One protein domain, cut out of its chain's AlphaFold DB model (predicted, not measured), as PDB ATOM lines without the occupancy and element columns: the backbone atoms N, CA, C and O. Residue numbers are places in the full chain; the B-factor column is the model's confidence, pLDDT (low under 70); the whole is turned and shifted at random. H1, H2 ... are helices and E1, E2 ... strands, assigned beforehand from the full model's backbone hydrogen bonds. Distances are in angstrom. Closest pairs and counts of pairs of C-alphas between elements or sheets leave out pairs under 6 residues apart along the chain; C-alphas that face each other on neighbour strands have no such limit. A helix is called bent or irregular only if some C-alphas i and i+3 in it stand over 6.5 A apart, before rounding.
ATOM      1  N   ASP A  70      58.409 -31.639 116.955       95.00
ATOM      2  CA  ASP A  70      57.006 -31.243 116.914       95.00
ATOM      3  C   ASP A  70      56.423 -31.326 118.333       95.00
ATOM      4  O   ASP A  70      56.283 -32.412 118.890       95.00
ATOM      5  N   THR A  71      56.050 -30.196 118.933       96.31
ATOM      6  CA  THR A  71      55.450 -30.159 120.279       96.31
ATOM      7  C   THR A  71      53.965 -29.847 120.185       96.31
ATOM      8  O   THR A  71      53.576 -28.797 119.663       96.31
ATOM      9  N   LEU A  72      53.127 -30.744 120.710       97.31
ATOM     10  CA  LEU A  72      51.692 -30.512 120.833       97.31
ATOM     11  C   LEU A  72      51.384 -29.897 122.200       97.31
ATOM     12  O   LEU A  72      51.372 -30.585 123.223       97.31
ATOM     13  N   TYR A  73      51.107 -28.597 122.195       96.00
ATOM     14  CA  TYR A  73      50.573 -27.885 123.346       96.00
ATOM     15  C   TYR A  73      49.046 -27.989 123.391       96.00
ATOM     16  O   TYR A  73      48.372 -28.007 122.357       96.00
ATOM     17  N   MET A  74      48.511 -28.009 124.603       96.88
ATOM     18  CA  MET A  74      47.090 -27.975 124.914       96.88
ATOM     19  C   MET A  74      46.833 -26.724 125.746       96.88
ATOM     20  O   MET A  74      47.320 -26.618 126.869       96.88
ATOM     21  N   ASP A  75      46.076 -25.780 125.196       95.50
ATOM     22  CA  ASP A  75      45.820 -24.473 125.801       95.50
ATOM     23  C   ASP A  75      44.361 -24.365 126.259       95.50
ATOM     24  O   ASP A  75      43.433 -24.630 125.489       95.50
ATOM     25  N   LYS A  76      44.133 -23.929 127.498       94.88
ATOM     26  CA  LYS A  76      42.802 -23.630 128.034       94.88
ATOM     27  C   LYS A  76      42.758 -22.208 128.557       94.88
ATOM     28  O   LYS A  76      43.353 -21.879 129.581       94.88
ATOM     29  N   THR A  77      42.025 -21.355 127.852       90.69
ATOM     30  CA  THR A  77      41.834 -19.960 128.243       90.69
ATOM     31  C   THR A  77      40.563 -19.806 129.064       90.69
ATOM     32  O   THR A  77      39.462 -20.062 128.585       90.69
ATOM     33  N   THR A  78      40.714 -19.324 130.294       89.19
ATOM     34  CA  THR A  78      39.597 -18.916 131.148       89.19
ATOM     35  C   THR A  78      39.508 -17.396 131.152       89.19
ATOM     36  O   THR A  78      40.483 -16.707 131.455       89.19
ATOM     37  N   VAL A  79      38.333 -16.858 130.819       87.62
ATOM     38  CA  VAL A  79      38.056 -15.418 130.883       87.62
ATOM     39  C   VAL A  79      37.257 -15.137 132.142       87.62
ATOM     40  O   VAL A  79      36.079 -15.474 132.229       87.62
ATOM     41  N   ASN A  80      37.898 -14.492 133.112       85.88
ATOM     42  CA  ASN A  80      37.245 -14.089 134.350       85.88
ATOM     43  C   ASN A  80      36.902 -12.597 134.299       85.88
ATOM     44  O   ASN A  80      37.698 -11.766 133.846       85.88
ATOM     45  N   MET A  81      35.703 -12.256 134.772       86.75
ATOM     46  CA  MET A  81      35.284 -10.870 134.956       86.75
ATOM     47  C   MET A  81      35.718 -10.382 136.333       86.75
ATOM     48  O   MET A  81      35.391 -10.991 137.350       86.75
ATOM     49  N   TYR A  82      36.410  -9.251 136.364       88.56
ATOM     50  CA  TYR A  82      36.852  -8.602 137.588       88.56
ATOM     51  C   TYR A  82      36.243  -7.219 137.693       88.56
ATOM     52  O   TYR A  82      36.090  -6.493 136.707       88.56
ATOM     53  N   LYS A  83      35.931  -6.835 138.922       92.94
ATOM     54  CA  LYS A  83      35.529  -5.475 139.237       92.94
ATOM     55  C   LYS A  83      36.762  -4.576 139.216       92.94
ATOM     56  O   LYS A  83      37.800  -4.940 139.762       92.94
ATOM     57  N   LYS A  84      36.644  -3.396 138.617       95.19
ATOM     58  CA  LYS A  84      37.711  -2.396 138.538       95.19
ATOM     59  C   LYS A  84      37.175  -1.036 138.963       95.19
ATOM     60  O   LYS A  84      36.156  -0.590 138.442       95.19
ATOM     61  N   GLY A  85      37.870  -0.390 139.894       95.56
ATOM     62  CA  GLY A  85      37.617   0.996 140.282       95.56
ATOM     63  C   GLY A  85      38.556   1.934 139.531       95.56
ATOM     64  O   GLY A  85      39.767   1.723 139.548       95.56
ATOM     65  N   THR A  86      38.008   2.961 138.888       96.62
ATOM     66  CA  THR A  86      38.787   4.014 138.225       96.62
ATOM     67  C   THR A  86      38.571   5.332 138.967       96.62
ATOM     68  O   THR A  86      37.483   5.902 138.862       96.62
ATOM     69  N   PRO A  87      39.559   5.818 139.738       96.31
ATOM     70  CA  PRO A  87      39.436   7.079 140.452       96.31
ATOM     71  C   PRO A  87      39.602   8.276 139.505       96.31
ATOM     72  O   PRO A  87      40.479   8.293 138.644       96.31
ATOM     73  N   GLN A  88      38.779   9.301 139.703       97.25
ATOM     74  CA  GLN A  88      38.851  10.604 139.047       97.25
ATOM     75  C   GLN A  88      38.801  11.691 140.119       97.25
ATOM     76  O   GLN A  88      37.869  11.714 140.928       97.25
ATOM     77  N   CYS A  89      39.794  12.579 140.152       97.12
ATOM     78  CA  CYS A  89      39.806  13.686 141.104       97.12
ATOM     79  C   CYS A  89      38.720  14.697 140.719       97.12
ATOM     80  O   CYS A  89      38.719  15.205 139.600       97.12
ATOM     81  N   VAL A  90      37.789  14.971 141.633       97.12
ATOM     82  CA  VAL A  90      36.683  15.925 141.424       97.12
ATOM     83  C   VAL A  90      36.818  17.179 142.286       97.12
ATOM     84  O   VAL A  90      36.153  18.179 142.031       97.12
ATOM     85  N   PHE A  91      37.681  17.133 143.299       97.31
ATOM     86  CA  PHE A  91      38.075  18.281 144.104       97.31
ATOM     87  C   PHE A  91      39.510  18.073 144.570       97.31
ATOM     88  O   PHE A  91      39.833  16.991 145.060       97.31
ATOM     89  N   SER A  92      40.331  19.114 144.469       96.88
ATOM     90  CA  SER A  92      41.706  19.117 144.955       96.88
ATOM     91  C   SER A  92      42.009  20.452 145.621       96.88
ATOM     92  O   SER A  92      41.672  21.508 145.082       96.88
ATOM     93  N   LEU A  93      42.618  20.388 146.800       97.44
ATOM     94  CA  LEU A  93      43.144  21.526 147.533       97.44
ATOM     95  C   LEU A  93      44.535  21.165 148.045       97.44
ATOM     96  O   LEU A  93      44.680  20.328 148.937       97.44
ATOM     97  N   ASP A  94      45.520  21.864 147.499       97.12
ATOM     98  CA  ASP A  94      46.922  21.734 147.857       97.12
ATOM     99  C   ASP A  94      47.430  23.074 148.398       97.12
ATOM    100  O   ASP A  94      47.240  24.123 147.769       97.12
ATOM    101  N   PHE A  95      48.073  23.062 149.563       96.69
ATOM    102  CA  PHE A  95      48.611  24.277 150.177       96.69
ATOM    103  C   PHE A  95      49.755  23.983 151.138       96.69
ATOM    104  O   PHE A  95      49.860  22.897 151.704       96.69
ATOM    105  N   VAL A  96      50.600  24.984 151.326       94.62
ATOM    106  CA  VAL A  96      51.810  24.915 152.138       94.62
ATOM    107  C   VAL A  96      51.631  25.758 153.396       94.62
ATOM    108  O   VAL A  96      50.985  26.802 153.338       94.62
ATOM    109  N   GLU A  97      52.205  25.318 154.513       93.81
ATOM    110  CA  GLU A  97      52.250  26.063 155.776       93.81
ATOM    111  C   GLU A  97      53.680  26.513 156.086       93.81
ATOM    112  O   GLU A  97      54.567  25.692 156.298       93.81
ATOM    113  N   TYR A  98      53.913  27.821 156.112       90.56
ATOM    114  CA  TYR A  98      55.209  28.414 156.435       90.56
ATOM    115  C   TYR A  98      55.403  28.558 157.949       90.56
ATOM    116  O   TYR A  98      54.448  28.580 158.724       90.56
ATOM    117  N   ASN A  99      56.660  28.691 158.385       86.62
ATOM    118  CA  ASN A  99      57.017  28.746 159.813       86.62
ATOM    119  C   ASN A  99      56.428  29.954 160.561       86.62
ATOM    120  O   ASN A  99      56.371  29.947 161.787       86.62
ATOM    121  N   ASP A 100      56.033  31.000 159.837       86.19
ATOM    122  CA  ASP A 100      55.364  32.184 160.380       86.19
ATOM    123  C   ASP A 100      53.838  31.997 160.527       86.19
ATOM    124  O   ASP A 100      53.137  32.922 160.937       86.19
ATOM    125  N   GLY A 101      53.319  30.801 160.221       88.12
ATOM    126  CA  GLY A 101      51.899  30.452 160.285       88.12
ATOM    127  C   GLY A 101      51.097  30.857 159.045       88.12
ATOM    128  O   GLY A 101      49.861  30.782 159.060       88.12
ATOM    129  N   CYS A 102      51.764  31.306 157.977       91.19
ATOM    130  CA  CYS A 102      51.104  31.612 156.716       91.19
ATOM    131  C   CYS A 102      50.822  30.344 155.919       91.19
ATOM    132  O   CYS A 102      51.700  29.526 155.658       91.19
ATOM    133  N   LEU A 103      49.577  30.219 155.482       94.69
ATOM    134  CA  LEU A 103      49.131  29.229 154.528       94.69
ATOM    135  C   LEU A 103      49.124  29.869 153.143       94.69
ATOM    136  O   LEU A 103      48.597  30.971 152.962       94.69
ATOM    137  N   VAL A 104      49.687  29.178 152.162       93.50
ATOM    138  CA  VAL A 104      49.773  29.665 150.780       93.50
ATOM    139  C   VAL A 104      49.337  28.558 149.836       93.50
ATOM    140  O   VAL A 104      49.751  27.406 149.986       93.50
ATOM    141  N   LEU A 105      48.478  28.893 148.870       92.75
ATOM    142  CA  LEU A 105      48.022  27.918 147.879       92.75
ATOM    143  C   LEU A 105      49.204  27.393 147.061       92.75
ATOM    144  O   LEU A 105      50.116  28.147 146.714       92.75
ATOM    145  N   ASN A 106      49.156  26.111 146.697       88.50
ATOM    146  CA  ASN A 106      50.158  25.529 145.812       88.50
ATOM    147  C   ASN A 106      50.293  26.353 144.512       88.50
ATOM    148  O   ASN A 106      49.300  26.787 143.924       88.50
ATOM    149  N   GLY A 107      51.532  26.593 144.081       81.00
ATOM    150  CA  GLY A 107      51.851  27.429 142.920       81.00
ATOM    151  C   GLY A 107      51.874  28.940 143.184       81.00
ATOM    152  O   GLY A 107      52.178  29.703 142.266       81.00
ATOM    153  N   ARG A 108      51.595  29.399 144.413       83.19
ATOM    154  CA  ARG A 108      51.809  30.794 144.827       83.19
ATOM    155  C   ARG A 108      53.056  30.922 145.693       83.19
ATOM    156  O   ARG A 108      53.358  30.061 146.510       83.19
ATOM    157  N   SER A 109      53.773  32.028 145.529       80.00
ATOM    158  CA  SER A 109      54.944  32.333 146.350       80.00
ATOM    159  C   SER A 109      54.530  32.976 147.674       80.00
ATOM    160  O   SER A 109      53.744  33.927 147.671       80.00
ATOM    161  N   HIS A 110      55.137  32.535 148.780       83.19
ATOM    162  CA  HIS A 110      55.028  33.188 150.096       83.19
ATOM    163  C   HIS A 110      55.427  34.665 150.057       83.19
ATOM    164  O   HIS A 110      54.802  35.510 150.689       83.19
ATOM    165  N   TYR A 111      56.424  34.982 149.232       80.19
ATOM    166  CA  TYR A 111      56.855  36.340 148.944       80.19
ATOM    167  C   TYR A 111      56.926  36.558 147.433       80.19
ATOM    168  O   TYR A 111      57.507  35.742 146.717       80.19
ATOM    169  N   SER A 112      56.362  37.660 146.934       67.94
ATOM    170  CA  SER A 112      56.422  38.038 145.515       67.94
ATOM    171  C   SER A 112      57.142  39.379 145.301       67.94
ATOM    172  O   SER A 112      56.859  40.371 145.976       67.94
ATOM    173  N   GLY A 113      58.070  39.406 144.332       59.28
ATOM    174  CA  GLY A 113      58.813  40.595 143.887       59.28
ATOM    175  C   GLY A 113      60.227  40.733 144.471       59.28
ATOM    176  O   GLY A 113      60.437  40.525 145.662       59.28
ATOM    177  N   GLY A 114      61.195  41.107 143.621       52.50
ATOM    178  CA  GLY A 114      62.576  41.356 144.044       52.50
ATOM    179  C   GLY A 114      63.561  41.658 142.909       52.50
ATOM    180  O   GLY A 114      64.499  40.899 142.718       52.50
ATOM    181  N   THR A 115      63.333  42.724 142.132       49.38
ATOM    182  CA  THR A 115      64.350  43.646 141.561       49.38
ATOM    183  C   THR A 115      63.678  44.622 140.589       49.38
ATOM    184  O   THR A 115      62.879  44.229 139.745       49.38
ATOM    185  N   SER A 116      64.014  45.911 140.692       49.56
ATOM    186  CA  SER A 116      63.931  46.834 139.552       49.56
ATOM    187  C   SER A 116      65.329  46.965 138.948       49.56
ATOM    188  O   SER A 116      66.322  46.868 139.673       49.56
ATOM    189  N   SER A 117      65.417  47.221 137.642       49.81
ATOM    190  CA  SER A 117      66.653  47.370 136.853       49.81
ATOM    191  C   SER A 117      67.603  48.495 137.312       49.81
ATOM    192  O   SER A 117      68.632  48.718 136.686       49.81
ATOM    193  N   PHE A 118      67.290  49.187 138.414       54.84
ATOM    194  CA  PHE A 118      68.026  50.336 138.948       54.84
ATOM    195  C   PHE A 118      68.431  50.191 140.429       54.84
ATOM    196  O   PHE A 118      68.657  51.189 141.106       54.84
ATOM    197  N   GLY A 119      68.502  48.971 140.973       53.19
ATOM    198  CA  GLY A 119      69.065  48.743 142.316       53.19
ATOM    199  C   GLY A 119      68.200  49.211 143.495       53.19
ATOM    200  O   GLY A 119      68.646  49.153 144.639       53.19
ATOM    201  N   LYS A 120      66.946  49.632 143.268       57.28
ATOM    202  CA  LYS A 120      65.976  49.831 144.357       57.28
ATOM    203  C   LYS A 120      65.370  48.490 144.769       57.28
ATOM    204  O   LYS A 120      64.681  47.847 143.972       57.28
ATOM    205  N   VAL A 121      65.610  48.107 146.024       55.53
ATOM    206  CA  VAL A 121      64.936  46.992 146.701       55.53
ATOM    207  C   VAL A 121      63.468  47.373 146.885       55.53
ATOM    208  O   VAL A 121      63.144  48.273 147.656       55.53
ATOM    209  N   ILE A 122      62.576  46.719 146.144       60.81
ATOM    210  CA  ILE A 122      61.139  46.764 146.423       60.81
ATOM    211  C   ILE A 122      60.905  45.749 147.539       60.81
ATOM    212  O   ILE A 122      61.297  44.593 147.383       60.81
ATOM    213  N   MET A 123      60.308  46.180 148.655       61.12
ATOM    214  CA  MET A 123      59.924  45.261 149.727       61.12
ATOM    215  C   MET A 123      59.059  44.140 149.132       61.12
ATOM    216  O   MET A 123      58.056  44.453 148.478       61.12
ATOM    217  N   PRO A 124      59.435  42.863 149.309       70.31
ATOM    218  CA  PRO A 124      58.658  41.758 148.773       70.31
ATOM    219  C   PRO A 124      57.256  41.776 149.382       70.31
ATOM    220  O   PRO A 124      57.083  41.996 150.582       70.31
ATOM    221  N   ARG A 125      56.237  41.553 148.550       75.56
ATOM    222  CA  ARG A 125      54.862  41.417 149.033       75.56
ATOM    223  C   ARG A 125      54.714  40.059 149.696       75.56
ATOM    224  O   ARG A 125      55.010  39.047 149.066       75.56
ATOM    225  N   HIS A 126      54.255  40.062 150.939       83.44
ATOM    226  CA  HIS A 126      53.930  38.860 151.699       83.44
ATOM    227  C   HIS A 126      52.551  38.337 151.293       83.44
ATOM    228  O   HIS A 126      51.584  39.100 151.243       83.44
ATOM    229  N   SER A 127      52.482  37.052 150.965       83.06
ATOM    230  CA  SER A 127      51.256  36.348 150.601       83.06
ATOM    231  C   SER A 127      50.759  35.556 151.803       83.06
ATOM    232  O   SER A 127      51.482  34.723 152.338       83.06
ATOM    233  N   ASN A 128      49.506  35.777 152.188       90.56
ATOM    234  CA  ASN A 128      48.840  35.021 153.239       90.56
ATOM    235  C   ASN A 128      47.428  34.663 152.760       90.56
ATOM    236  O   ASN A 128      46.534  35.510 152.722       90.56
ATOM    237  N   ASP A 129      47.242  33.400 152.381       93.75
ATOM    238  CA  ASP A 129      45.981  32.867 151.872       93.75
ATOM    239  C   ASP A 129      45.145  32.206 152.990       93.75
ATOM    240  O   ASP A 129      44.189  31.493 152.685       93.75
ATOM    241  N   ASN A 130      45.432  32.444 154.284       95.44
ATOM    242  CA  ASN A 130      44.766  31.765 155.412       95.44
ATOM    243  C   ASN A 130      43.238  31.809 155.314       95.44
ATOM    244  O   ASN A 130      42.570  30.800 155.539       95.44
ATOM    245  N   ALA A 131      42.666  32.965 154.965       95.62
ATOM    246  CA  ALA A 131      41.219  33.111 154.819       95.62
ATOM    247  C   ALA A 131      40.666  32.287 153.641       95.62
ATOM    248  O   ALA A 131      39.622  31.648 153.774       95.62
ATOM    249  N   ILE A 132      41.376  32.269 152.508       95.19
ATOM    250  CA  ILE A 132      40.990  31.513 151.308       95.19
ATOM    251  C   ILE A 132      41.069  30.015 151.597       95.19
ATOM    252  O   ILE A 132      40.100  29.293 151.387       95.19
ATOM    253  N   ILE A 133      42.190  29.556 152.152       96.69
ATOM    254  CA  ILE A 133      42.427  28.146 152.466       96.69
ATOM    255  C   ILE A 133      41.447  27.655 153.528       96.69
ATOM    256  O   ILE A 133      40.883  26.575 153.385       96.69
ATOM    257  N   LYS A 134      41.143  28.463 154.553       96.75
ATOM    258  CA  LYS A 134      40.104  28.130 155.538       96.75
ATOM    259  C   LYS A 134      38.727  27.965 154.887       96.75
ATOM    260  O   LYS A 134      37.993  27.042 155.241       96.75
ATOM    261  N   ASN A 135      38.376  28.824 153.931       97.56
ATOM    262  CA  ASN A 135      37.122  28.703 153.191       97.56
ATOM    263  C   ASN A 135      37.096  27.450 152.300       97.56
ATOM    264  O   ASN A 135      36.099  26.730 152.306       97.56
ATOM    265  N   GLU A 136      38.189  27.140 151.600       97.44
ATOM    266  CA  GLU A 136      38.287  25.930 150.773       97.44
ATOM    267  C   GLU A 136      38.312  24.643 151.612       97.44
ATOM    268  O   GLU A 136      37.696  23.653 151.226       97.44
ATOM    269  N   LEU A 137      38.912  24.649 152.807       97.75
ATOM    270  CA  LEU A 137      38.826  23.532 153.756       97.75
ATOM    271  C   LEU A 137      37.389  23.312 154.248       97.75
ATOM    272  O   LEU A 137      36.923  22.174 154.322       97.75
ATOM    273  N   ASN A 138      36.655  24.388 154.551       97.88
ATOM    274  CA  ASN A 138      35.236  24.285 154.902       97.88
ATOM    275  C   ASN A 138      34.420  23.706 153.740       97.88
ATOM    276  O   ASN A 138      33.574  22.834 153.950       97.88
ATOM    277  N   ARG A 139      34.701  24.151 152.510       97.88
ATOM    278  CA  ARG A 139      34.078  23.618 151.295       97.88
ATOM    279  C   ARG A 139      34.416  22.144 151.084       97.88
ATOM    280  O   ARG A 139      33.510  21.367 150.803       97.88
ATOM    281  N   PHE A 140      35.670  21.739 151.278       98.19
ATOM    282  CA  PHE A 140      36.093  20.341 151.206       98.19
ATOM    283  C   PHE A 140      35.260  19.467 152.149       98.19
ATOM    284  O   PHE A 140      34.663  18.482 151.716       98.19
ATOM    285  N   TRP A 141      35.141  19.847 153.425       98.00
ATOM    286  CA  TRP A 141      34.366  19.069 154.397       98.00
ATOM    287  C   TRP A 141      32.865  19.071 154.117       98.00
ATOM    288  O   TRP A 141      32.190  18.058 154.328       98.00
ATOM    289  N   TYR A 142      32.341  20.181 153.601       98.19
ATOM    290  CA  TYR A 142      30.973  20.241 153.109       98.19
ATOM    291  C   TYR A 142      30.746  19.247 151.960       98.19
ATOM    292  O   TYR A 142      29.782  18.482 152.003       98.19
ATOM    293  N   GLU A 143      31.649  19.195 150.979       98.06
ATOM    294  CA  GLU A 143      31.569  18.272 149.844       98.06
ATOM    295  C   GLU A 143      31.719  16.810 150.269       98.06
ATOM    296  O   GLU A 143      30.932  15.972 149.832       98.06
ATOM    297  N   VAL A 144      32.639  16.501 151.190       98.25
ATOM    298  CA  VAL A 144      32.763  15.160 151.788       98.25
ATOM    299  C   VAL A 144      31.419  14.702 152.359       98.25
ATOM    300  O   VAL A 144      30.956  13.600 152.059       98.25
ATOM    301  N   LYS A 145      30.743  15.566 153.126       98.06
ATOM    302  CA  LYS A 145      29.428  15.261 153.704       98.06
ATOM    303  C   LYS A 145      28.335  15.152 152.637       98.06
ATOM    304  O   LYS A 145      27.558  14.197 152.660       98.06
ATOM    305  N   ARG A 146      28.268  16.107 151.704       98.12
ATOM    306  CA  ARG A 146      27.250  16.172 150.638       98.12
ATOM    307  C   ARG A 146      27.307  14.950 149.722       98.12
ATOM    308  O   ARG A 146      26.268  14.383 149.396       98.12
ATOM    309  N   LEU A 147      28.513  14.538 149.340       97.25
ATOM    310  CA  LEU A 147      28.772  13.402 148.453       97.25
ATOM    311  C   LEU A 147      28.781  12.054 149.185       97.25
ATOM    312  O   LEU A 147      28.874  11.016 148.532       97.25
ATOM    313  N   LYS A 148      28.689  12.060 150.524       97.19
ATOM    314  CA  LYS A 148      28.889  10.878 151.378       97.19
ATOM    315  C   LYS A 148      30.219  10.178 151.061       97.19
ATOM    316  O   LYS A 148      30.274   8.951 150.965       97.19
ATOM    317  N   ALA A 149      31.266  10.973 150.841       97.69
ATOM    318  CA  ALA A 149      32.583  10.462 150.506       97.69
ATOM    319  C   ALA A 149      33.171   9.707 151.704       97.69
ATOM    320  O   ALA A 149      33.167  10.217 152.823       97.69
ATOM    321  N   VAL A 150      33.677   8.499 151.464       97.81
ATOM    322  CA  VAL A 150      34.308   7.669 152.501       97.81
ATOM    323  C   VAL A 150      35.811   7.925 152.598       97.81
ATOM    324  O   VAL A 150      36.429   8.378 151.635       97.81
ATOM    325  N   SER A 151      36.425   7.632 153.740       96.06
ATOM    326  CA  SER A 151      37.887   7.655 153.849       96.06
ATOM    327  C   SER A 151      38.518   6.488 153.075       96.06
ATOM    328  O   SER A 151      37.856   5.512 152.715       96.06
ATOM    329  N   THR A 152      39.834   6.547 152.868       90.94
ATOM    330  CA  THR A 152      40.614   5.442 152.281       90.94
ATOM    331  C   THR A 152      40.479   4.129 153.051       90.94
ATOM    332  O   THR A 152      40.440   3.069 152.438       90.94
ATOM    333  N   SER A 153      40.341   4.175 154.379       94.38
ATOM    334  CA  SER A 153      40.177   2.976 155.214       94.38
ATOM    335  C   SER A 153      38.865   2.223 154.966       94.38
ATOM    336  O   SER A 153      38.773   1.039 155.262       94.38
ATOM    337  N   GLU A 154      37.844   2.892 154.431       95.00
ATOM    338  CA  GLU A 154      36.533   2.304 154.119       95.00
ATOM    339  C   GLU A 154      36.361   2.020 152.616       95.00
ATOM    340  O   GLU A 154      35.305   1.550 152.176       95.00
ATOM    341  N   GLN A 155      37.390   2.316 151.816       93.50
ATOM    342  CA  GLN A 155      37.340   2.246 150.361       93.50
ATOM    343  C   GLN A 155      36.996   0.840 149.869       93.50
ATOM    344  O   GLN A 155      36.107   0.711 149.032       93.50
ATOM    345  N   ASP A 156      37.646  -0.199 150.394       95.00
ATOM    346  CA  ASP A 156      37.443  -1.577 149.933       95.00
ATOM    347  C   ASP A 156      36.013  -2.054 150.191       95.00
ATOM    348  O   ASP A 156      35.356  -2.611 149.308       95.00
ATOM    349  N   ALA A 157      35.480  -1.764 151.379       95.94
ATOM    350  CA  ALA A 157      34.098  -2.079 151.720       95.94
ATOM    351  C   ALA A 157      33.116  -1.340 150.798       95.94
ATOM    352  O   ALA A 157      32.155  -1.930 150.292       95.94
ATOM    353  N   ARG A 158      33.365  -0.051 150.526       96.75
ATOM    354  CA  ARG A 158      32.524   0.737 149.618       96.75
ATOM    355  C   ARG A 158      32.615   0.233 148.179       96.75
ATOM    356  O   ARG A 158      31.581   0.101 147.524       96.75
ATOM    357  N   PHE A 159      33.815  -0.087 147.706       97.12
ATOM    358  CA  PHE A 159      34.059  -0.649 146.385       97.12
ATOM    359  C   PHE A 159      33.318  -1.972 146.211       97.12
ATOM    360  O   PHE A 159      32.575  -2.128 145.243       97.12
ATOM    361  N   ASN A 160      33.435  -2.895 147.167       96.00
ATOM    362  CA  ASN A 160      32.770  -4.196 147.118       96.00
ATOM    363  C   ASN A 160      31.242  -4.064 147.059       96.00
ATOM    364  O   ASN A 160      30.610  -4.736 146.244       96.00
ATOM    365  N   ASN A 161      30.669  -3.113 147.798       96.38
ATOM    366  CA  ASN A 161      29.221  -2.887 147.846       96.38
ATOM    367  C   ASN A 161      28.655  -2.045 146.687       96.38
ATOM    368  O   ASN A 161      27.442  -2.016 146.494       96.38
ATOM    369  N   THR A 162      29.489  -1.349 145.912       97.12
ATOM    370  CA  THR A 162      29.019  -0.489 144.808       97.12
ATOM    371  C   THR A 162      28.815  -1.306 143.528       97.12
ATOM    372  O   THR A 162      29.777  -1.916 143.074       97.12
ATOM    373  N   PRO A 163      27.631  -1.354 142.896       96.56
ATOM    374  CA  PRO A 163      27.421  -2.154 141.685       96.56
ATOM    375  C   PRO A 163      28.325  -1.755 140.506       96.56
ATOM    376  O   PRO A 163      28.747  -0.605 140.383       96.56
ATOM    377  N   VAL A 164      28.593  -2.702 139.603       95.50
ATOM    378  CA  VAL A 164      29.219  -2.395 138.303       95.50
ATOM    379  C   VAL A 164      28.306  -1.455 137.509       95.50
ATOM    380  O   VAL A 164      27.091  -1.630 137.505       95.50
ATOM    381  N   GLY A 165      28.887  -0.445 136.859       95.38
ATOM    382  CA  GLY A 165      28.171   0.628 136.162       95.38
ATOM    383  C   GLY A 165      27.772   1.803 137.062       95.38
ATOM    384  O   GLY A 165      27.201   2.773 136.574       95.38
ATOM    385  N   SER A 166      28.066   1.734 138.363       97.69
ATOM    386  CA  SER A 166      27.831   2.816 139.329       97.69
ATOM    387  C   SER A 166      29.139   3.492 139.752       97.69
ATOM    388  O   SER A 166      30.225   3.149 139.283       97.69
ATOM    389  N   TRP A 167      29.043   4.458 140.664       97.88
ATOM    390  CA  TRP A 167      30.191   5.150 141.244       97.88
ATOM    391  C   TRP A 167      29.986   5.413 142.734       97.88
ATOM    392  O   TRP A 167      28.860   5.439 143.232       97.88
ATOM    393  N   TYR A 168      31.085   5.654 143.437       98.38
ATOM    394  CA  TYR A 168      31.077   6.174 144.802       98.38
ATOM    395  C   TYR A 168      32.126   7.274 144.952       98.38
ATOM    396  O   TYR A 168      32.966   7.467 144.074       98.38
ATOM    397  N   PHE A 169      32.074   8.006 146.064       98.38
ATOM    398  CA  PHE A 169      33.064   9.027 146.381       98.38
ATOM    399  C   PHE A 169      33.939   8.581 147.545       98.38
ATOM    400  O   PHE A 169      33.460   7.962 148.497       98.38
ATOM    401  N   MET A 170      35.216   8.929 147.479       97.75
ATOM    402  CA  MET A 170      36.154   8.800 148.587       97.75
ATOM    403  C   MET A 170      36.969  10.079 148.731       97.75
ATOM    404  O   MET A 170      37.082  10.848 147.779       97.75
ATOM    405  N   TYR A 171      37.551  10.310 149.898       98.00
ATOM    406  CA  TYR A 171      38.452  11.430 150.116       98.00
ATOM    407  C   TYR A 171      39.779  10.970 150.714       98.00
ATOM    408  O   TYR A 171      39.858   9.984 151.449       98.00
ATOM    409  N   THR A 172      40.828  11.717 150.396       97.38
ATOM    410  CA  THR A 172      42.185  11.510 150.900       97.38
ATOM    411  C   THR A 172      42.672  12.790 151.552       97.38
ATOM    412  O   THR A 172      42.441  13.880 151.027       97.38
ATOM    413  N   LYS A 173      43.382  12.641 152.668       96.00
ATOM    414  CA  LYS A 173      44.165  13.708 153.284       96.00
ATOM    415  C   LYS A 173      45.565  13.178 153.504       96.00
ATOM    416  O   LYS A 173      45.718  12.151 154.166       96.00
ATOM    417  N   SER A 174      46.554  13.862 152.968       96.06
ATOM    418  CA  SER A 174      47.957  13.537 153.187       96.06
ATOM    419  C   SER A 174      48.755  14.814 153.365       96.06
ATOM    420  O   SER A 174      48.308  15.905 153.010       96.06
ATOM    421  N   SER A 175      49.933  14.665 153.947       95.44
ATOM    422  CA  SER A 175      50.903  15.737 154.066       95.44
ATOM    423  C   SER A 175      52.286  15.182 153.793       95.44
ATOM    424  O   SER A 175      52.606  14.076 154.237       95.44
ATOM    425  N   GLU A 176      53.102  15.968 153.120       96.69
ATOM    426  CA  GLU A 176      54.533  15.739 152.976       96.69
ATOM    427  C   GLU A 176      55.308  16.969 153.451       96.69
ATOM    428  O   GLU A 176      54.717  17.983 153.817       96.69
ATOM    429  N   TYR A 177      56.632  16.870 153.500       95.19
ATOM    430  CA  TYR A 177      57.494  18.015 153.777       95.19
ATOM    431  C   TYR A 177      58.252  18.373 152.512       95.19
ATOM    432  O   TYR A 177      58.909  17.516 151.920       95.19
ATOM    433  N   ILE A 178      58.197  19.646 152.131       92.56
ATOM    434  CA  ILE A 178      58.941  20.179 150.992       92.56
ATOM    435  C   ILE A 178      60.027  21.134 151.475       92.56
ATOM    436  O   ILE A 178      59.868  21.828 152.480       92.56
ATOM    437  N   TYR A 179      61.141  21.176 150.748       91.06
ATOM    438  CA  TYR A 179      62.212  22.122 151.031       91.06
ATOM    439  C   TYR A 179      61.851  23.512 150.500       91.06
ATOM    440  O   TYR A 179      61.635  23.696 149.301       91.06
ATOM    441  N   HIS A 180      61.847  24.501 151.389       86.31
ATOM    442  CA  HIS A 180      61.740  25.918 151.063       86.31
ATOM    443  C   HIS A 180      63.094  26.591 151.237       86.31
ATOM    444  O   HIS A 180      63.691  26.548 152.311       86.31
ATOM    445  N   GLY A 181      63.572  27.244 150.179       84.69
ATOM    446  CA  GLY A 181      64.894  27.876 150.142       84.69
ATOM    447  C   GLY A 181      65.036  29.143 150.992       84.69
ATOM    448  O   GLY A 181      66.125  29.712 151.028       84.69
ATOM    449  N   GLY A 182      63.972  29.588 151.665       81.00
ATOM    450  CA  GLY A 182      63.952  30.844 152.408       81.00
ATOM    451  C   GLY A 182      63.943  32.071 151.494       81.00
ATOM    452  O   GLY A 182      63.914  31.970 150.263       81.00
ATOM    453  N   ASN A 183      63.974  33.255 152.099       79.00
ATOM    454  CA  ASN A 183      64.022  34.521 151.380       79.00
ATOM    455  C   ASN A 183      65.020  35.483 152.053       79.00
ATOM    456  O   ASN A 183      64.745  36.012 153.137       79.00
ATOM    457  N   PRO A 184      66.167  35.776 151.406       76.50
ATOM    458  CA  PRO A 184      67.218  36.600 151.998       76.50
ATOM    459  C   PRO A 184      66.792  38.059 152.213       76.50
ATOM    460  O   PRO A 184      67.308  38.710 153.120       76.50
ATOM    461  N   TYR A 185      65.830  38.577 151.439       75.56
ATOM    462  CA  TYR A 185      65.371  39.967 151.550       75.56
ATOM    463  C   TYR A 185      64.560  40.234 152.821       75.56
ATOM    464  O   TYR A 185      64.540  41.361 153.310       75.56
ATOM    465  N   VAL A 186      63.926  39.199 153.373       77.25
ATOM    466  CA  VAL A 186      63.170  39.257 154.639       77.25
ATOM    467  C   VAL A 186      63.841  38.454 155.753       77.25
ATOM    468  O   VAL A 186      63.269  38.299 156.826       77.25
ATOM    469  N   LYS A 187      65.075  37.977 155.520       80.50
ATOM    470  CA  LYS A 187      65.845  37.131 156.449       80.50
ATOM    471  C   LYS A 187      65.097  35.857 156.869       80.50
ATOM    472  O   LYS A 187      65.296  35.364 157.976       80.50
ATOM    473  N   GLU A 188      64.255  35.321 155.990       80.50
ATOM    474  CA  GLU A 188      63.583  34.041 156.209       80.50
ATOM    475  C   GLU A 188      64.588  32.909 155.926       80.50
ATOM    476  O   GLU A 188      65.091  32.822 154.799       80.50
ATOM    477  N   PRO A 189      64.926  32.061 156.916       84.06
ATOM    478  CA  PRO A 189      65.865  30.967 156.714       84.06
ATOM    479  C   PRO A 189      65.240  29.845 155.868       84.06
ATOM    480  O   PRO A 189      64.021  29.643 155.905       84.06
ATOM    481  N   PRO A 190      66.060  29.064 155.145       87.50
ATOM    482  CA  PRO A 190      65.592  27.834 154.528       87.50
ATOM    483  C   PRO A 190      65.023  26.869 155.572       87.50
ATOM    484  O   PRO A 190      65.517  26.795 156.698       87.50
ATOM    485  N   SER A 191      63.986  26.121 155.206       88.81
ATOM    486  CA  SER A 191      63.321  25.179 156.112       88.81
ATOM    487  C   SER A 191      62.532  24.114 155.357       88.81
ATOM    488  O   SER A 191      62.211  24.281 154.183       88.81
ATOM    489  N   ASN A 192      62.219  23.011 156.039       93.25
ATOM    490  CA  ASN A 192      61.271  22.020 155.538       93.25
ATOM    491  C   ASN A 192      59.882  22.384 156.048       93.25
ATOM    492  O   ASN A 192      59.673  22.430 157.260       93.25
ATOM    493  N   ILE A 193      58.953  22.620 155.132       92.38
ATOM    494  CA  ILE A 193      57.611  23.101 155.450       92.38
ATOM    495  C   ILE A 193      56.550  22.062 155.069       92.38
ATOM    496  O   ILE A 193      56.728  21.370 154.059       92.38
ATOM    497  N   PRO A 194      55.474  21.905 155.864       95.62
ATOM    498  CA  PRO A 194      54.378  21.010 155.525       95.62
ATOM    499  C   PRO A 194      53.702  21.412 154.215       95.62
ATOM    500  O   PRO A 194      53.330  22.571 154.019       95.62
ATOM    501  N   PHE A 195      53.491  20.429 153.351       96.31
ATOM    502  CA  PHE A 195      52.688  20.530 152.147       96.31
ATOM    503  C   PHE A 195      51.500  19.579 152.261       96.31
ATOM    504  O   PHE A 195      51.662  18.367 152.404       96.31
ATOM    505  N   TYR A 196      50.300  20.142 152.269       97.94
ATOM    506  CA  TYR A 196      49.061  19.426 152.514       97.94
ATOM    507  C   TYR A 196      48.310  19.151 151.218       97.94
ATOM    508  O   TYR A 196      48.180  20.041 150.382       97.94
ATOM    509  N   HIS A 197      47.723  17.957 151.133       97.44
ATOM    510  CA  HIS A 197      46.924  17.498 150.002       97.44
ATOM    511  C   HIS A 197      45.563  16.995 150.463       97.44
ATOM    512  O   HIS A 197      45.458  16.029 151.228       97.44
ATOM    513  N   TYR A 198      44.510  17.630 149.968       98.06
ATOM    514  CA  TYR A 198      43.126  17.304 150.283       98.06
ATOM    515  C   TYR A 198      42.382  17.044 148.979       98.06
ATOM    516  O   TYR A 198      42.109  17.967 148.218       98.06
ATOM    517  N   ASN A 199      42.028  15.783 148.721       98.12
ATOM    518  CA  ASN A 199      41.386  15.394 147.464       98.12
ATOM    519  C   ASN A 199      40.084  14.629 147.701       98.12
ATOM    520  O   ASN A 199      39.982  13.833 148.636       98.12
ATOM    521  N   ILE A 200      39.105  14.847 146.825       98.38
ATOM    522  CA  ILE A 200      37.900  14.023 146.702       98.38
ATOM    523  C   ILE A 200      37.946  13.344 145.341       98.38
ATOM    524  O   ILE A 200      38.138  13.987 144.308       98.38
ATOM    525  N   TRP A 201      37.723  12.038 145.346       98.19
ATOM    526  CA  TRP A 201      37.761  11.181 144.176       98.19
ATOM    527  C   TRP A 201      36.381  10.589 143.927       98.19
ATOM    528  O   TRP A 201      35.763  10.040 144.840       98.19
ATOM    529  N   ARG A 202      35.915  10.650 142.681       98.06
ATOM    530  CA  ARG A 202      34.836   9.800 142.177       98.06
ATOM    531  C   ARG A 202      35.462   8.515 141.660       98.06
ATOM    532  O   ARG A 202      36.331   8.570 140.800       98.06
ATOM    533  N   VAL A 203      35.043   7.369 142.179       98.06
ATOM    534  CA  VAL A 203      35.524   6.063 141.728       98.06
ATOM    535  C   VAL A 203      34.433   5.404 140.904       98.06
ATOM    536  O   VAL A 203      33.416   4.964 141.445       98.06
ATOM    537  N   ASP A 204      34.655   5.341 139.595       97.88
ATOM    538  CA  ASP A 204      33.779   4.636 138.667       97.88
ATOM    539  C   ASP A 204      34.041   3.137 138.739       97.88
ATOM    540  O   ASP A 204      35.179   2.679 138.590       97.88
ATOM    541  N   VAL A 205      32.984   2.363 138.963       97.50
ATOM    542  CA  VAL A 205      33.060   0.911 139.082       97.50
ATOM    543  C   VAL A 205      32.664   0.285 137.756       97.50
ATOM    544  O   VAL A 205      31.519   0.361 137.322       97.50
ATOM    545  N   SER A 206      33.614  -0.391 137.127       95.75
ATOM    546  CA  SER A 206      33.437  -1.087 135.852       95.75
ATOM    547  C   SER A 206      33.793  -2.567 135.980       95.75
ATOM    548  O   SER A 206      34.374  -3.003 136.977       95.75
ATOM    549  N   SER A 207      33.430  -3.354 134.971       93.25
ATOM    550  CA  SER A 207      33.929  -4.714 134.793       93.25
ATOM    551  C   SER A 207      35.059  -4.715 133.773       93.25
ATOM    552  O   SER A 207      34.915  -4.151 132.690       93.25
ATOM    553  N   THR A 208      36.153  -5.395 134.085       91.69
ATOM    554  CA  THR A 208      37.208  -5.718 133.126       91.69
ATOM    555  C   THR A 208      37.303  -7.226 132.983       91.69
ATOM    556  O   THR A 208      37.114  -7.965 133.948       91.69
ATOM    557  N   GLN A 209      37.614  -7.689 131.783       89.19
ATOM    558  CA  GLN A 209      37.941  -9.089 131.557       89.19
ATOM    559  C   GLN A 209      39.448  -9.268 131.683       89.19
ATOM    560  O   GLN A 209      40.221  -8.422 131.231       89.19
ATOM    561  N   LYS A 210      39.865 -10.364 132.311       85.69
ATOM    562  CA  LYS A 210      41.247 -10.830 132.246       85.69
ATOM    563  C   LYS A 210      41.221 -12.291 131.828       85.69
ATOM    564  O   LYS A 210      40.549 -13.108 132.457       85.69
ATOM    565  N   ALA A 211      41.921 -12.578 130.739       87.62
ATOM    566  CA  ALA A 211      42.127 -13.931 130.261       87.62
ATOM    567  C   ALA A 211      43.371 -14.514 130.935       87.62
ATOM    568  O   ALA A 211      44.415 -13.859 130.991       87.62
ATOM    569  N   THR A 212      43.249 -15.740 131.423       86.94
ATOM    570  CA  THR A 212      44.376 -16.562 131.865       86.94
ATOM    571  C   THR A 212      44.373 -17.818 131.010       86.94
ATOM    572  O   THR A 212      43.341 -18.483 130.922       86.94
ATOM    573  N   THR A 213      45.498 -18.130 130.374       89.44
ATOM    574  CA  THR A 213      45.662 -19.356 129.586       89.44
ATOM    575  C   THR A 213      46.558 -20.315 130.349       89.44
ATOM    576  O   THR A 213      47.684 -19.963 130.691       89.44
ATOM    577  N   GLU A 214      46.044 -21.507 130.623       93.06
ATOM    578  CA  GLU A 214      46.831 -22.650 131.078       93.06
ATOM    579  C   GLU A 214      47.327 -23.408 129.850       93.06
ATOM    580  O   GLU A 214      46.546 -23.652 128.930       93.06
ATOM    581  N   THR A 215      48.606 -23.770 129.836       94.31
ATOM    582  CA  THR A 215      49.245 -24.478 128.726       94.31
ATOM    583  C   THR A 215      49.892 -25.743 129.257       94.31
ATOM    584  O   THR A 215      50.740 -25.677 130.143       94.31
ATOM    585  N   GLU A 216      49.535 -26.876 128.670       95.25
ATOM    586  CA  GLU A 216      50.117 -28.183 128.958       95.25
ATOM    587  C   GLU A 216      50.765 -28.756 127.699       95.25
ATOM    588  O   GLU A 216      50.400 -28.394 126.581       95.25
ATOM    589  N   ILE A 217      51.724 -29.666 127.854       94.50
ATOM    590  CA  ILE A 217      52.296 -30.413 126.727       94.50
ATOM    591  C   ILE A 217      51.642 -31.793 126.701       94.50
ATOM    592  O   ILE A 217      51.811 -32.579 127.633       94.50
ATOM    593  N   ALA A 218      50.912 -32.103 125.628       95.25
ATOM    594  CA  ALA A 218      50.372 -33.444 125.417       95.25
ATOM    595  C   ALA A 218      51.494 -34.433 125.074       95.25
ATOM    596  O   ALA A 218      51.586 -35.508 125.676       95.25
ATOM    597  N   TYR A 219      52.362 -34.046 124.137       95.56
ATOM    598  CA  TYR A 219      53.573 -34.776 123.784       95.56
ATOM    599  C   TYR A 219      54.558 -33.893 123.002       95.56
ATOM    600  O   TYR A 219      54.189 -32.871 122.417       95.56
ATOM    601  N   VAL A 220      55.804 -34.349 122.951       96.81
ATOM    602  CA  VAL A 220      56.861 -33.877 122.053       96.81
ATOM    603  C   VAL A 220      57.228 -35.028 121.123       96.81
ATOM    604  O   VAL A 220      57.479 -36.133 121.592       96.81
ATOM    605  N   PHE A 221      57.250 -34.801 119.817       96.94
ATOM    606  CA  PHE A 221      57.632 -35.790 118.818       96.94
ATOM    607  C   PHE A 221      58.967 -35.407 118.185       96.94
ATOM    608  O   PHE A 221      59.087 -34.385 117.513       96.94
ATOM    609  N   ASP A 222      59.970 -36.249 118.410       93.94
ATOM    610  CA  ASP A 222      61.272 -36.151 117.768       93.94
ATOM    611  C   ASP A 222      61.234 -36.918 116.448       93.94
ATOM    612  O   ASP A 222      61.201 -38.155 116.425       93.94
ATOM    613  N   LEU A 223      61.239 -36.170 115.345       92.25
ATOM    614  CA  LEU A 223      61.126 -36.740 114.010       92.25
ATOM    615  C   LEU A 223      62.377 -37.535 113.613       92.25
ATOM    616  O   LEU A 223      62.267 -38.501 112.861       92.25
ATOM    617  N   LYS A 224      63.557 -37.182 114.137       89.06
ATOM    618  CA  LYS A 224      64.812 -37.885 113.832       89.06
ATOM    619  C   LYS A 224      64.794 -39.302 114.393       89.06
ATOM    620  O   LYS A 224      65.177 -40.243 113.704       89.06
ATOM    621  N   HIS A 225      64.350 -39.452 115.639       90.88
ATOM    622  CA  HIS A 225      64.305 -40.749 116.320       90.88
ATOM    623  C   HIS A 225      62.934 -41.431 116.233       90.88
ATOM    624  O   HIS A 225      62.756 -42.504 116.810       90.88
ATOM    625  N   LEU A 226      61.957 -40.816 115.554       93.31
ATOM    626  CA  LEU A 226      60.565 -41.274 115.466       93.31
ATOM    627  C   LEU A 226      59.982 -41.619 116.844       93.31
ATOM    628  O   LEU A 226      59.309 -42.635 117.028       93.31
ATOM    629  N   THR A 227      60.280 -40.775 117.829       94.56
ATOM    630  CA  THR A 227      60.043 -41.068 119.242       94.56
ATOM    631  C   THR A 227      59.207 -39.971 119.889       94.56
ATOM    632  O   THR A 227      59.440 -38.785 119.669       94.56
ATOM    633  N   TYR A 228      58.233 -40.378 120.702       96.25
ATOM    634  CA  TYR A 228      57.390 -39.471 121.475       96.25
ATOM    635  C   TYR A 228      57.926 -39.327 122.895       96.25
ATOM    636  O   TYR A 228      58.405 -40.296 123.484       96.25
ATOM    637  N   TYR A 229      57.773 -38.138 123.464       95.88
ATOM    638  CA  TYR A 229      58.115 -37.822 124.843       95.88
ATOM    639  C   TYR A 229      56.955 -37.106 125.533       95.88
ATOM    640  O   TYR A 229      56.196 -36.372 124.900       95.88
ATOM    641  N   ASP A 230      56.816 -37.311 126.839       90.38
ATOM    642  CA  ASP A 230      55.899 -36.533 127.669       90.38
ATOM    643  C   ASP A 230      56.488 -35.161 128.052       90.38
ATOM    644  O   ASP A 230      57.649 -34.850 127.778       90.38
ATOM    645  N   ALA A 231      55.699 -34.342 128.753       88.94
ATOM    646  CA  ALA A 231      56.116 -33.026 129.248       88.94
ATOM    647  C   ALA A 231      57.355 -33.045 130.172       88.94
ATOM    648  O   ALA A 231      57.962 -32.005 130.414       88.94
ATOM    649  N   LYS A 232      57.728 -34.212 130.721       92.50
ATOM    650  CA  LYS A 232      58.896 -34.399 131.599       92.50
ATOM    651  C   LYS A 232      60.111 -34.946 130.841       92.50
ATOM    652  O   LYS A 232      61.118 -35.256 131.473       92.50
ATOM    653  N   GLY A 233      60.016 -35.094 129.518       90.75
ATOM    654  CA  GLY A 233      61.071 -35.646 128.669       90.75
ATOM    655  C   GLY A 233      61.199 -37.168 128.744       90.75
ATOM    656  O   GLY A 233      62.219 -37.714 128.332       90.75
ATOM    657  N   ARG A 234      60.201 -37.882 129.282       93.94
ATOM    658  CA  ARG A 234      60.207 -39.351 129.312       93.94
ATOM    659  C   ARG A 234      59.641 -39.886 128.009       93.94
ATOM    660  O   ARG A 234      58.587 -39.431 127.578       93.94
ATOM    661  N   GLN A 235      60.312 -40.869 127.420       96.88
ATOM    662  CA  GLN A 235      59.829 -41.537 126.216       96.88
ATOM    663  C   GLN A 235      58.478 -42.222 126.472       96.88
ATOM    664  O   GLN A 235      58.302 -42.907 127.481       96.88
ATOM    665  N   ILE A 236      57.543 -42.045 125.542       96.56
ATOM    666  CA  ILE A 236      56.198 -42.626 125.557       96.56
ATOM    667  C   ILE A 236      55.876 -43.260 124.199       96.56
ATOM    668  O   ILE A 236      56.530 -42.987 123.191       96.56
ATOM    669  N   SER A 237      54.868 -44.128 124.155       97.44
ATOM    670  CA  SER A 237      54.353 -44.668 122.894       97.44
ATOM    671  C   SER A 237      53.442 -43.665 122.174       97.44
ATOM    672  O   SER A 237      52.885 -42.750 122.784       97.44
ATOM    673  N   LEU A 238      53.196 -43.893 120.877       95.81
ATOM    674  CA  LEU A 238      52.160 -43.167 120.129       95.81
ATOM    675  C   LEU A 238      50.780 -43.290 120.801       95.81
ATOM    676  O   LEU A 238      50.036 -42.317 120.850       95.81
ATOM    677  N   SER A 239      50.431 -44.462 121.347       97.38
ATOM    678  CA  SER A 239      49.135 -44.641 122.017       97.38
ATOM    679  C   SER A 239      49.004 -43.741 123.247       97.38
ATOM    680  O   SER A 239      47.976 -43.095 123.411       97.38
ATOM    681  N   GLN A 240      50.060 -43.635 124.059       97.06
ATOM    682  CA  GLN A 240      50.102 -42.751 125.227       97.06
ATOM    683  C   GLN A 240      50.046 -41.272 124.823       97.06
ATOM    684  O   GLN A 240      49.347 -40.489 125.459       97.06
ATOM    685  N   ALA A 241      50.729 -40.889 123.741       95.69
ATOM    686  CA  ALA A 241      50.668 -39.531 123.202       95.69
ATOM    687  C   ALA A 241      49.233 -39.144 122.787       95.69
ATOM    688  O   ALA A 241      48.730 -38.095 123.193       95.69
ATOM    689  N   LEU A 242      48.543 -40.028 122.056       95.81
ATOM    690  CA  LEU A 242      47.147 -39.829 121.643       95.81
ATOM    691  C   LEU A 242      46.166 -39.859 122.828       95.81
ATOM    692  O   LEU A 242      45.126 -39.200 122.794       95.81
ATOM    693  N   GLU A 243      46.458 -40.631 123.877       96.62
ATOM    694  CA  GLU A 243      45.677 -40.630 125.119       96.62
ATOM    695  C   GLU A 243      45.819 -39.309 125.884       96.62
ATOM    696  O   GLU A 243      44.803 -38.771 126.330       96.62
ATOM    697  N   ASN A 244      47.032 -38.752 125.980       95.19
ATOM    698  CA  ASN A 244      47.276 -37.447 126.601       95.19
ATOM    699  C   ASN A 244      46.532 -36.323 125.869       95.19
ATOM    700  O   ASN A 244      45.879 -35.500 126.508       95.19
ATOM    701  N   GLU A 245      46.589 -36.306 124.535       94.56
ATOM    702  CA  GLU A 245      45.837 -35.348 123.713       94.56
ATOM    703  C   GLU A 245      44.335 -35.424 124.028       94.56
ATOM    704  O   GLU A 245      43.733 -34.438 124.461       94.56
ATOM    705  N   LYS A 246      43.746 -36.625 123.938       96.25
ATOM    706  CA  LYS A 246      42.320 -36.848 124.236       96.25
ATOM    707  C   LYS A 246      41.944 -36.496 125.674       96.25
ATOM    708  O   LYS A 246      40.813 -36.072 125.921       96.25
ATOM    709  N   TYR A 247      42.840 -36.713 126.636       96.06
ATOM    710  CA  TYR A 247      42.620 -36.351 128.036       96.06
ATOM    711  C   TYR A 247      42.415 -34.840 128.195       96.06
ATOM    712  O   TYR A 247      41.473 -34.420 128.875       96.06
ATOM    713  N   TYR A 248      43.244 -34.027 127.542       96.56
ATOM    714  CA  TYR A 248      43.126 -32.570 127.583       96.56
ATOM    715  C   TYR A 248      41.949 -32.054 126.742       96.56
ATOM    716  O   TYR A 248      41.205 -31.190 127.209       96.56
ATOM    717  N   GLU A 249      41.691 -32.625 125.561       94.12
ATOM    718  CA  GLU A 249      40.515 -32.271 124.747       94.12
ATOM    719  C   GLU A 249      39.202 -32.474 125.519       94.12
ATOM    720  O   GLU A 249      38.347 -31.587 125.550       94.12
ATOM    721  N   LYS A 250      39.059 -33.603 126.230       96.06
ATOM    722  CA  LYS A 250      37.884 -33.886 127.076       96.06
ATOM    723  C   LYS A 250      37.685 -32.875 128.208       96.06
ATOM    724  O   LYS A 250      36.576 -32.750 128.721       96.06
ATOM    725  N   GLN A 251      38.735 -32.159 128.601       94.81
ATOM    726  CA  GLN A 251      38.691 -31.112 129.625       94.81
ATOM    727  C   GLN A 251      38.518 -29.703 129.044       94.81
ATOM    728  O   GLN A 251      38.541 -28.722 129.798       94.81
ATOM    729  N   GLY A 252      38.325 -29.591 127.728       93.44
ATOM    730  CA  GLY A 252      38.096 -28.329 127.030       93.44
ATOM    731  C   GLY A 252      39.370 -27.552 126.700       93.44
ATOM    732  O   GLY A 252      39.286 -26.346 126.484       93.44
ATOM    733  N   TYR A 253      40.537 -28.204 126.685       97.06
ATOM    734  CA  TYR A 253      41.745 -27.604 126.120       97.06
ATOM    735  C   TYR A 253      41.677 -27.627 124.590       97.06
ATOM    736  O   TYR A 253      41.060 -28.501 123.982       97.06
ATOM    737  N   THR A 254      42.354 -26.670 123.970       95.56
ATOM    738  CA  THR A 254      42.468 -26.515 122.520       95.56
ATOM    739  C   THR A 254      43.891 -26.798 122.066       95.56
ATOM    740  O   THR A 254      44.856 -26.442 122.739       95.56
ATOM    741  N   ARG A 255      44.029 -27.466 120.921       95.56
ATOM    742  CA  ARG A 255      45.329 -27.896 120.404       95.56
ATOM    743  C   ARG A 255      46.126 -26.740 119.791       95.56
ATOM    744  O   ARG A 255      45.584 -25.950 119.014       95.56
ATOM    745  N   ARG A 256      47.436 -26.721 120.030       96.00
ATOM    746  CA  ARG A 256      48.402 -25.856 119.342       96.00
ATOM    747  C   ARG A 256      49.692 -26.624 119.068       96.00
ATOM    748  O   ARG A 256      50.451 -26.935 119.977       96.00
ATOM    749  N   LEU A 257      49.956 -26.899 117.793       95.12
ATOM    750  CA  LEU A 257      51.195 -27.535 117.356       95.12
ATOM    751  C   LEU A 257      52.263 -26.471 117.100       95.12
ATOM    752  O   LEU A 257      52.019 -25.510 116.370       95.12
ATOM    753  N   THR A 258      53.456 -26.674 117.641       93.56
ATOM    754  CA  THR A 258      54.652 -25.919 117.255       93.56
ATOM    755  C   THR A 258      55.679 -26.854 116.652       93.56
ATOM    756  O   THR A 258      55.816 -27.989 117.103       93.56
ATOM    757  N   LYS A 259      56.426 -26.355 115.673       92.06
ATOM    758  CA  LYS A 259      57.524 -27.082 115.044       92.06
ATOM    759  C   LYS A 259      58.808 -26.295 115.235       92.06
ATOM    760  O   LYS A 259      58.869 -25.128 114.849       92.06
ATOM    761  N   GLU A 260      59.799 -26.929 115.832       89.06
ATOM    762  CA  GLU A 260      61.155 -26.409 115.977       89.06
ATOM    763  C   GLU A 260      62.110 -27.227 115.109       89.06
ATOM    764  O   GLU A 260      61.838 -28.384 114.797       89.06
ATOM    765  N   GLY A 261      63.230 -26.629 114.701       87.00
ATOM    766  CA  GLY A 261      64.171 -27.272 113.784       87.00
ATOM    767  C   GLY A 261      63.618 -27.426 112.362       87.00
ATOM    768  O   GLY A 261      62.711 -26.707 111.936       87.00
TER     769      GLY A 261
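AT A GLANCE: This is residues 70 to 261 of the 279 residues of an uncharacterized protein of Treponema denticola (strain ATCC 35405 / DSM 14222 / CIP 103919 / JCM 8153 / KCTC 15104) (UniProt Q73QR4). A long, bent and twisted ribbon of two strands, E1 and E4, is widened by E2 and E3 and covered by H1 and H2 along one part, and ends in a small head of E5, H3 and E6 at the other end. The printed part has 192 residues, of mixed class, with three named helices and six named strands; along the chain E1 and E2 come first, then H1 and H2, then E3, E4 and E5, then H3, and last E6; the sheet is branched, with the antiparallel neighbour pairs E1 and E2, E1 and E4, E1 and E6, E3 and E4, and E4 and E5. The whole is extended, a rod spanning 96 by 45 by 25 A, with a radius of gyration of the C-alphas of 32.4 A.

IN THESE COORDINATES: E1, residues 70 to 97, begins at C-alpha 70 (57.006, -31.243, 116.914), is 69.4 A long and bends by 68 degrees at residue 91. E2 is residues 103 to 105. H1, residues 130 to 146, measures 23.9 A. H2, residues 152 to 161, is irregular: C-alphas 153 and 156 are 7.5 A apart. E3, residues 167 to 180, measures 39.0 A. E4, residues 191 to 222, measures 72.4 A and bends by 86 degrees at residue 200. E5 is residues 227 to 229, H3 residues 238 to 249, and E6 residues 254 to 260, ending at C-alpha 260 (61.155, -26.409, 115.977).

HOW THE PARTS SIT: E1 and E4 are antiparallel, with N 82 and O 208 within hydrogen-bond range at 2.8 A. E2, with N 96 and O 104 at 2.9 A, and E6, with N 73 and O 256 at 2.8 A, lie on the other side of E1. E3, E4 and E5 form a meander, each strand the antiparallel neighbour of the one before; N 172 and O 199 are 2.9 A apart, N 220 and O 229 2.8 A. H1 is on the sheet at a height of 9.3 A, along the strands. H2, at 8.0 A, is only just over E4, with 3 C-alphas. H3, on the same face as H2, is over E1 and E4; its closest C-alpha pair with E4 is Ala 218 and Asn 244, 5.2 A. Every O i to N i+4 pair is within hydrogen-bond range in H1 and H3, 4 of 6 in H2.

THE WHOLE: The farthest C-alphas, of Lys 120 and Ser 239, are 98.5 A apart. The printed part has no cut; the link E2 to H1 is long, and residues 112 to 123 are under pLDDT 70.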